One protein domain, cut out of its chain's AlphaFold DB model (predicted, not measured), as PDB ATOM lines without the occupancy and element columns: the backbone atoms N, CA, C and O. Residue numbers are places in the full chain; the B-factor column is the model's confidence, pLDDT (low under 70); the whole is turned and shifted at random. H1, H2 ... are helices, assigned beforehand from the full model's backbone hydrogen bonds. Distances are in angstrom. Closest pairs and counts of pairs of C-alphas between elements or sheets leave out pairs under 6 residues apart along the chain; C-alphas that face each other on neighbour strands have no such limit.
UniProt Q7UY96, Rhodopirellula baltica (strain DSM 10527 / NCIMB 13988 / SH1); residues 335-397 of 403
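This is residues 335 to 397 of the 403 residues of a protein of Rhodopirellula baltica (strain DSM 10527 / NCIMB 13988 / SH1) (UniProt Q7UY96). What shape does the backbone make? H1 packs crosswise on one part of the long helix H2, and from there the rest of H2 runs out as an arm that ends in a third helix, H3, which packs on no other helix. The arm, residues 373 to 397, sticks out, and so do residues 335 to 341 at the first end of the printed part. What is it built of? The printed part has 63 residues with three named helices, H1, H2 and H3 in that order, and no named strand, and its class is all helix. How compact is it? It is loose, with a radius of gyration of the C-alphas of 15.0 A, and elongated, with spans of 43 by 24 by 17 A.

Which helices touch? H1, residues 337 to 350, touches H2, residues 362 to 382, with residues 364 to 372 of H2 alone. The closest C-alphas of the two are those of Ser 350 and Gly 368, 3.8 A apart, with 25 pairs of C-alphas within 8 A. The lines of H1 and H2 stand at 84 degrees, about perpendicular, and their centres are 12.2 A apart. Where is the last helix? H3, residues 386 to 397, is apart from H1 and also apart from H2, with no C-alpha of either within 8 A of it. What do the backbone N and O atoms show? In H1, H2 and H3 every O i to N i+4 pair is within hydrogen-bond range.

Where does the first helix begin and end? H1 begins at C-alpha 337 at (179.351, 142.313, 187.821) and ends at C-alpha 350, 20.0 A away. Where is the longest helix? H2, 21 residues, begins at C-alpha 362 at (167.234, 131.415, 180.132) and measures 30.0 A from first to last C-alpha. Where does the last helix end? H3 measures 16.4 A from C-alpha 386 to C-alpha 397, which is at (178.105, 140.091, 147.162).

How large is the printed part? The two C-alphas farthest apart are those of Glu 335 and Asp 395, at 44.7 A. The C-alphas of Glu 335 and Leu 397, the first and last printed, are 43.5 A apart. Which links are long, and is there a cut? The link from H1 to H2, 11 residues, is long, and the link from H2 to H3, 3 residues, is tight. The printed part has no cut. How confident is the model? The mean pLDDT of the printed part is 91.6, and no printed residue is under 70.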
ATOM      1  N   GLU A 335     174.744 137.277 190.534       91.25
ATOM      2  CA  GLU A 335     174.669 138.746 190.550       91.25
ATOM      3  C   GLU A 335     176.042 139.428 190.508       91.25
ATOM      4  O   GLU A 335     176.161 140.626 190.764       91.25
ATOM      5  N   SER A 336     177.096 138.685 190.157       94.31
ATOM      6  CA  SER A 336     178.419 139.280 189.971       94.31
ATOM      7  C   SER A 336     178.424 140.264 188.794       94.31
ATOM      8  O   SER A 336     177.707 140.094 187.800       94.31
ATOM      9  N   GLU A 337     179.265 141.296 188.873       95.56
ATOM     10  CA  GLU A 337     179.351 142.313 187.821       95.56
ATOM     11  C   GLU A 337     179.780 141.711 186.471       95.56
ATOM     12  O   GLU A 337     179.247 142.082 185.420       95.56
ATOM     13  N   SER A 338     180.702 140.740 186.488       95.06
ATOM     14  CA  SER A 338     181.140 140.017 185.291       95.06
ATOM     15  C   SER A 338     179.995 139.209 184.678       95.06
ATOM     16  O   SER A 338     179.764 139.316 183.472       95.06
ATOM     17  N   THR A 339     179.208 138.491 185.486       94.75
ATOM     18  CA  THR A 339     178.026 137.765 184.999       94.75
ATOM     19  C   THR A 339     176.972 138.716 184.442       94.75
ATOM     20  O   THR A 339     176.384 138.445 183.398       94.75
ATOM     21  N   ILE A 340     176.730 139.867 185.075       95.31
ATOM     22  CA  ILE A 340     175.789 140.876 184.564       95.31
ATOM     23  C   ILE A 340     176.235 141.395 183.188       95.31
ATOM     24  O   ILE A 340     175.412 141.490 182.268       95.31
ATOM     25  N   LYS A 341     177.528 141.707 183.022       96.19
ATOM     26  CA  LYS A 341     178.102 142.130 181.732       96.19
ATOM     27  C   LYS A 341     177.966 141.028 180.684       96.19
ATOM     28  O   LYS A 341     177.496 141.299 179.577       96.19
ATOM     29  N   PHE A 342     178.301 139.791 181.044       96.81
ATOM     30  CA  PHE A 342     178.230 138.661 180.127       96.81
ATOM     31  C   PHE A 342     176.789 138.334 179.723       96.81
ATOM     32  O   PHE A 342     176.507 138.245 178.533       96.81
ATOM     33  N   ARG A 343     175.831 138.300 180.661       96.69
ATOM     34  CA  ARG A 343     174.394 138.154 180.355       96.69
ATOM     35  C   ARG A 343     173.927 139.191 179.336       96.69
ATOM     36  O   ARG A 343     173.245 138.842 178.380       96.69
ATOM     37  N   ARG A 344     174.318 140.461 179.496       95.06
ATOM     38  CA  ARG A 344     173.969 141.527 178.539       95.06
ATOM     39  C   ARG A 344     174.546 141.259 177.148       95.06
ATOM     40  O   ARG A 344     173.850 141.473 176.156       95.06
ATOM     41  N   HIS A 345     175.789 140.787 177.079       96.00
ATOM     42  CA  HIS A 345     176.419 140.375 175.827       96.00
ATOM     43  C   HIS A 345     175.664 139.209 175.170       96.00
ATOM     44  O   HIS A 345     175.290 139.318 174.004       96.00
ATOM     45  N   LEU A 346     175.339 138.157 175.926       97.00
ATOM     46  CA  LEU A 346     174.585 137.006 175.422       97.00
ATOM     47  C   LEU A 346     173.193 137.399 174.921       97.00
ATOM     48  O   LEU A 346     172.785 136.969 173.848       97.00
ATOM     49  N   ILE A 347     172.474 138.269 175.637       96.50
ATOM     50  CA  ILE A 347     171.174 138.767 175.170       96.50
ATOM     51  C   ILE A 347     171.310 139.499 173.833       96.50
ATOM     52  O   ILE A 347     170.494 139.266 172.941       96.50
ATOM     53  N   ARG A 348     172.353 140.320 173.654       95.00
ATOM     54  CA  ARG A 348     172.613 140.988 172.372       95.00
ATOM     55  C   ARG A 348     172.894 139.984 171.254       95.00
ATOM     56  O   ARG A 348     172.328 140.137 170.178       95.00
ATOM     57  N   LEU A 349     173.719 138.968 171.515       95.62
ATOM     58  CA  LEU A 349     174.010 137.913 170.538       95.62
ATOM     59  C   LEU A 349     172.770 137.096 170.180       95.62
ATOM     60  O   LEU A 349     172.580 136.754 169.023       95.62
ATOM     61  N   SER A 350     171.895 136.829 171.150       94.94
ATOM     62  CA  SER A 350     170.719 135.979 170.950       94.94
ATOM     63  C   SER A 350     169.732 136.496 169.898       94.94
ATOM     64  O   SER A 350     168.887 135.733 169.437       94.94
ATOM     65  N   GLY A 351     169.753 137.800 169.597       92.38
ATOM     66  CA  GLY A 351     168.773 138.461 168.730       92.38
ATOM     67  C   GLY A 351     167.336 138.487 169.279       92.38
ATOM     68  O   GLY A 351     166.441 139.035 168.635       92.38
ATOM     69  N   ARG A 352     167.076 137.925 170.469       91.38
ATOM     70  CA  ARG A 352     165.723 137.806 171.030       91.38
ATOM     71  C   ARG A 352     165.274 139.105 171.700       91.38
ATOM     72  O   ARG A 352     165.989 139.691 172.511       91.38
ATOM     73  N   ARG A 353     164.034 139.526 171.425       88.50
ATOM     74  CA  ARG A 353     163.399 140.682 172.082       88.50
ATOM     75  C   ARG A 353     162.789 140.283 173.422       88.50
ATOM     76  O   ARG A 353     162.073 139.287 173.508       88.50
ATOM     77  N   MET A 354     163.049 141.067 174.466       91.81
ATOM     78  CA  MET A 354     162.483 140.841 175.799       91.81
ATOM     79  C   MET A 354     161.163 141.600 175.977       91.81
ATOM     80  O   MET A 354     160.981 142.691 175.434       91.81
ATOM     81  N   LYS A 355     160.243 141.041 176.774       87.31
ATOM     82  CA  LYS A 355     159.044 141.767 177.226       87.31
ATOM     83  C   LYS A 355     159.443 142.954 178.112       87.31
ATOM     84  O   LYS A 355     160.499 142.942 178.746       87.31
ATOM     85  N   ARG A 356     158.576 143.969 178.201       84.44
ATOM     86  CA  ARG A 356     158.795 145.143 179.065       84.44
ATOM     87  C   ARG A 356     159.087 144.700 180.507       84.44
ATOM     88  O   ARG A 356     158.333 143.920 181.075       84.44
ATOM     89  N   GLY A 357     160.178 145.205 181.082       84.06
ATOM     90  CA  GLY A 357     160.603 144.898 182.456       84.06
ATOM     91  C   GLY A 357     161.395 143.594 182.625       84.06
ATOM     92  O   GLY A 357     161.941 143.364 183.701       84.06
ATOM     93  N   VAL A 358     161.520 142.767 181.581       88.25
ATOM     94  CA  VAL A 358     162.317 141.533 181.611       88.25
ATOM     95  C   VAL A 358     163.730 141.828 181.113       88.25
ATOM     96  O   VAL A 358     163.917 142.247 179.974       88.25
ATOM     97  N   LYS A 359     164.739 141.615 181.968       90.69
ATOM     98  CA  LYS A 359     166.150 141.873 181.624       90.69
ATOM     99  C   LYS A 359     166.761 140.770 180.755       90.69
ATOM    100  O   LYS A 359     167.557 141.060 179.870       90.69
ATOM    101  N   PHE A 360     166.410 139.519 181.031       93.44
ATOM    102  CA  PHE A 360     166.887 138.333 180.325       93.44
ATOM    103  C   PHE A 360     165.900 137.177 180.527       93.44
ATOM    104  O   PHE A 360     165.028 137.236 181.392       93.44
ATOM    105  N   THR A 361     166.070 136.115 179.744       93.38
ATOM    106  CA  THR A 361     165.426 134.812 179.959       93.38
ATOM    107  C   THR A 361     166.451 133.714 179.685       93.38
ATOM    108  O   THR A 361     167.288 133.890 178.799       93.38
ATOM    109  N   GLY A 362     166.382 132.583 180.387       93.12
ATOM    110  CA  GLY A 362     167.234 131.415 180.132       93.12
ATOM    111  C   GLY A 362     167.292 131.002 178.656       93.12
ATOM    112  O   GLY A 362     168.389 130.889 178.120       93.12
ATOM    113  N   PRO A 363     166.154 130.900 177.946       94.50
ATOM    114  CA  PRO A 363     166.111 130.688 176.497       94.50
ATOM    115  C   PRO A 363     166.983 131.647 175.674       94.50
ATOM    116  O   PRO A 363     167.683 131.231 174.753       94.50
ATOM    117  N   ALA A 364     166.950 132.944 175.990       95.12
ATOM    118  CA  ALA A 364     167.745 133.943 175.282       95.12
ATOM    119  C   ALA A 364     169.228 133.871 175.651       95.12
ATOM    120  O   ALA A 364     170.077 133.987 174.773       95.12
ATOM    121  N   LEU A 365     169.544 133.628 176.925       96.56
ATOM    122  CA  LEU A 365     170.924 133.410 177.358       96.56
ATOM    123  C   LEU A 365     171.529 132.176 176.682       96.56
ATOM    124  O   LEU A 365     172.645 132.260 176.184       96.56
ATOM    125  N   LEU A 366     170.782 131.073 176.601       95.56
ATOM    126  CA  LEU A 366     171.228 129.841 175.955       95.56
ATOM    127  C   LEU A 366     171.487 130.040 174.458       95.56
ATOM    128  O   LEU A 366     172.551 129.668 173.972       95.56
ATOM    129  N   ALA A 367     170.559 130.683 173.742       94.50
ATOM    130  CA  ALA A 367     170.737 130.991 172.322       94.50
ATOM    131  C   ALA A 367     171.954 131.900 172.078       94.50
ATOM    132  O   ALA A 367     172.767 131.636 171.195       94.50
ATOM    133  N   GLY A 368     172.109 132.946 172.895       95.75
ATOM    134  CA  GLY A 368     173.269 133.832 172.833       95.75
ATOM    135  C   GLY A 368     174.582 133.117 173.143       95.75
ATOM    136  O   GLY A 368     175.593 133.399 172.507       95.75
ATOM    137  N   TYR A 369     174.570 132.180 174.095       95.12
ATOM    138  CA  TYR A 369     175.747 131.396 174.462       95.12
ATOM    139  C   TYR A 369     176.169 130.439 173.347       95.12
ATOM    140  O   TYR A 369     177.358 130.333 173.067       95.12
ATOM    141  N   GLY A 370     175.213 129.814 172.651       92.75
ATOM    142  CA  GLY A 370     175.501 129.015 171.458       92.75
ATOM    143  C   GLY A 370     176.232 129.825 170.384       92.75
ATOM    144  O   GLY A 370     177.291 129.413 169.926       92.75
ATOM    145  N   ILE A 371     175.728 131.022 170.058       94.19
ATOM    146  CA  ILE A 371     176.378 131.933 169.099       94.19
ATOM    147  C   ILE A 371     177.771 132.344 169.588       94.19
ATOM    148  O   ILE A 371     178.719 132.342 168.810       94.19
ATOM    149  N   HIS A 372     177.905 132.666 170.876       94.12
ATOM    150  CA  HIS A 372     179.188 133.028 171.475       94.12
ATOM    151  C   HIS A 372     180.234 131.915 171.309       94.12
ATOM    152  O   HIS A 372     181.359 132.199 170.909       94.12
ATOM    153  N   LEU A 373     179.861 130.658 171.568       91.12
ATOM    154  CA  LEU A 373     180.754 129.514 171.381       91.12
ATOM    155  C   LEU A 373     181.132 129.319 169.911       91.12
ATOM    156  O   LEU A 373     182.313 129.164 169.627       91.12
ATOM    157  N   THR A 374     180.173 129.394 168.984       90.50
ATOM    158  CA  THR A 374     180.454 129.293 167.541       90.50
ATOM    159  C   THR A 374     181.401 130.394 167.068       90.50
ATOM    160  O   THR A 374     182.297 130.135 166.273       90.50
ATOM    161  N   MET A 375     181.229 131.623 167.564       90.25
ATOM    162  CA  MET A 375     182.132 132.728 167.245       90.25
ATOM    163  C   MET A 375     183.547 132.475 167.767       90.25
ATOM    164  O   MET A 375     184.504 132.723 167.042       90.25
ATOM    165  N   LEU A 376     183.689 131.996 169.007       89.12
ATOM    166  CA  LEU A 376     185.001 131.661 169.564       89.12
ATOM    167  C   LEU A 376     185.678 130.547 168.764       89.12
ATOM    168  O   LEU A 376     186.850 130.683 168.436       89.12
ATOM    169  N   ASP A 377     184.941 129.490 168.432       88.38
ATOM    170  CA  ASP A 377     185.449 128.358 167.655       88.38
ATOM    171  C   ASP A 377     185.928 128.816 166.272       88.38
ATOM    172  O   ASP A 377     187.074 128.587 165.907       88.38
ATOM    173  N   PHE A 378     185.107 129.599 165.561       87.75
ATOM    174  CA  PHE A 378     185.468 130.181 164.269       87.75
ATOM    175  C   PHE A 378     186.748 131.026 164.340       87.75
ATOM    176  O   PHE A 378     187.638 130.873 163.506       87.75
ATOM    177  N   LEU A 379     186.851 131.922 165.327       86.56
ATOM    178  CA  LEU A 379     188.012 132.805 165.472       86.56
ATOM    179  C   LEU A 379     189.288 132.032 165.825       86.56
ATOM    180  O   LEU A 379     190.366 132.416 165.381       86.56
ATOM    181  N   ILE A 380     189.167 130.958 166.609       85.62
ATOM    182  CA  ILE A 380     190.291 130.088 166.966       85.62
ATOM    183  C   ILE A 380     190.729 129.242 165.764       85.62
ATOM    184  O   ILE A 380     191.925 129.084 165.551       85.62
ATOM    185  N   GLU A 381     189.792 128.686 164.992       87.81
ATOM    186  CA  GLU A 381     190.115 127.767 163.892       87.81
ATOM    187  C   GLU A 381     190.620 128.471 162.633       87.81
ATOM    188  O   GLU A 381     191.447 127.920 161.910       87.81
ATOM    189  N   THR A 382     190.090 129.657 162.330       85.00
ATOM    190  CA  THR A 382     190.366 130.322 161.050       85.00
ATOM    191  C   THR A 382     191.471 131.363 161.129       85.00
ATOM    192  O   THR A 382     192.013 131.723 160.088       85.00
ATOM    193  N   GLU A 383     191.759 131.884 162.327       84.31
ATOM    194  CA  GLU A 383     192.628 133.050 162.557       84.31
ATOM    195  C   GLU A 383     192.274 134.277 161.681       84.31
ATOM    196  O   GLU A 383     193.047 135.231 161.597       84.31
ATOM    197  N   MET A 384     191.091 134.287 161.050       84.88
ATOM    198  CA  MET A 384     190.691 135.320 160.099       84.88
ATOM    199  C   MET A 384     190.450 136.650 160.805       84.88
ATOM    200  O   MET A 384     189.739 136.753 161.812       84.88
ATOM    201  N   THR A 385     190.986 137.707 160.212       87.25
ATOM    202  CA  THR A 385     190.761 139.081 160.641       87.25
ATOM    203  C   THR A 385     189.386 139.585 160.199       87.25
ATOM    204  O   THR A 385     188.749 139.081 159.269       87.25
ATOM    205  N   THR A 386     188.914 140.655 160.844       87.94
ATOM    206  CA  THR A 386     187.657 141.305 160.449       87.94
ATOM    207  C   THR A 386     187.699 141.871 159.031       87.94
ATOM    208  O   THR A 386     186.655 141.962 158.389       87.94
ATOM    209  N   ASP A 387     188.878 142.266 158.549       91.31
ATOM    210  CA  ASP A 387     189.032 142.833 157.208       91.31
ATOM    211  C   ASP A 387     188.967 141.745 156.133       91.31
ATOM    212  O   ASP A 387     188.297 141.939 155.122       91.31
ATOM    213  N   GLU A 388     189.547 140.568 156.384       89.12
ATOM    214  CA  GLU A 388     189.425 139.406 155.493       89.12
ATOM    215  C   GLU A 388     187.977 138.922 155.380       89.12
ATOM    216  O   GLU A 388     187.507 138.641 154.279       89.12
ATOM    217  N   LEU A 389     187.231 138.900 156.490       88.00
ATOM    218  CA  LEU A 389     185.799 138.579 156.472       88.00
ATOM    219  C   LEU A 389     184.983 139.576 155.639       88.00
ATOM    220  O   LEU A 389     184.122 139.170 154.860       88.00
ATOM    221  N   ARG A 390     185.258 140.879 155.778       90.19
ATOM    222  CA  ARG A 390     184.594 141.927 154.982       90.19
ATOM    223  C   ARG A 390     184.952 141.839 153.507       90.19
ATOM    224  O   ARG A 390     184.106 142.119 152.663       90.19
ATOM    225  N   GLN A 391     186.197 141.491 153.197       91.44
ATOM    226  CA  GLN A 391     186.640 141.326 151.821       91.44
ATOM    227  C   GLN A 391     185.956 140.114 151.179       91.44
ATOM    228  O   GLN A 391     185.392 140.259 150.100       91.44
ATOM    229  N   LEU A 392     185.878 138.983 151.888       89.81
ATOM    230  CA  LEU A 392     185.128 137.799 151.456       89.81
ATOM    231  C   LEU A 392     183.647 138.123 151.189       89.81
ATOM    232  O   LEU A 392     183.101 137.731 150.159       89.81
ATOM    233  N   GLU A 393     182.998 138.854 152.101       89.94
ATOM    234  CA  GLU A 393     181.615 139.315 151.929       89.94
ATOM    235  C   GLU A 393     181.479 140.203 150.687       89.94
ATOM    236  O   GLU A 393     180.589 139.988 149.865       89.94
ATOM    237  N   LYS A 394     182.365 141.190 150.533       90.44
ATOM    238  CA  LYS A 394     182.343 142.127 149.409       90.44
ATOM    239  C   LYS A 394     182.524 141.411 148.073       90.44
ATOM    240  O   LYS A 394     181.782 141.708 147.140       90.44
ATOM    241  N   ASP A 395     183.478 140.490 147.996       91.06
ATOM    242  CA  ASP A 395     183.750 139.718 146.786       91.06
ATOM    243  C   ASP A 395     182.527 138.868 146.424       91.06
ATOM    244  O   ASP A 395     182.000 139.000 145.320       91.06
ATOM    245  N   ALA A 396     181.968 138.124 147.386       89.69
ATOM    246  CA  ALA A 396     180.777 137.305 147.164       89.69
ATOM    247  C   ALA A 396     179.538 138.132 146.767       89.69
ATOM    248  O   ALA A 396     178.830 137.786 145.822       89.69
ATOM    249  N   LEU A 397     179.264 139.242 147.457       88.69
ATOM    250  CA  LEU A 397     178.105 140.091 147.162       88.69
ATOM    251  C   LEU A 397     178.255 140.868 145.849       88.69
ATOM    252  O   LEU A 397     177.246 141.229 145.249       88.69
TER     253      LEU A 397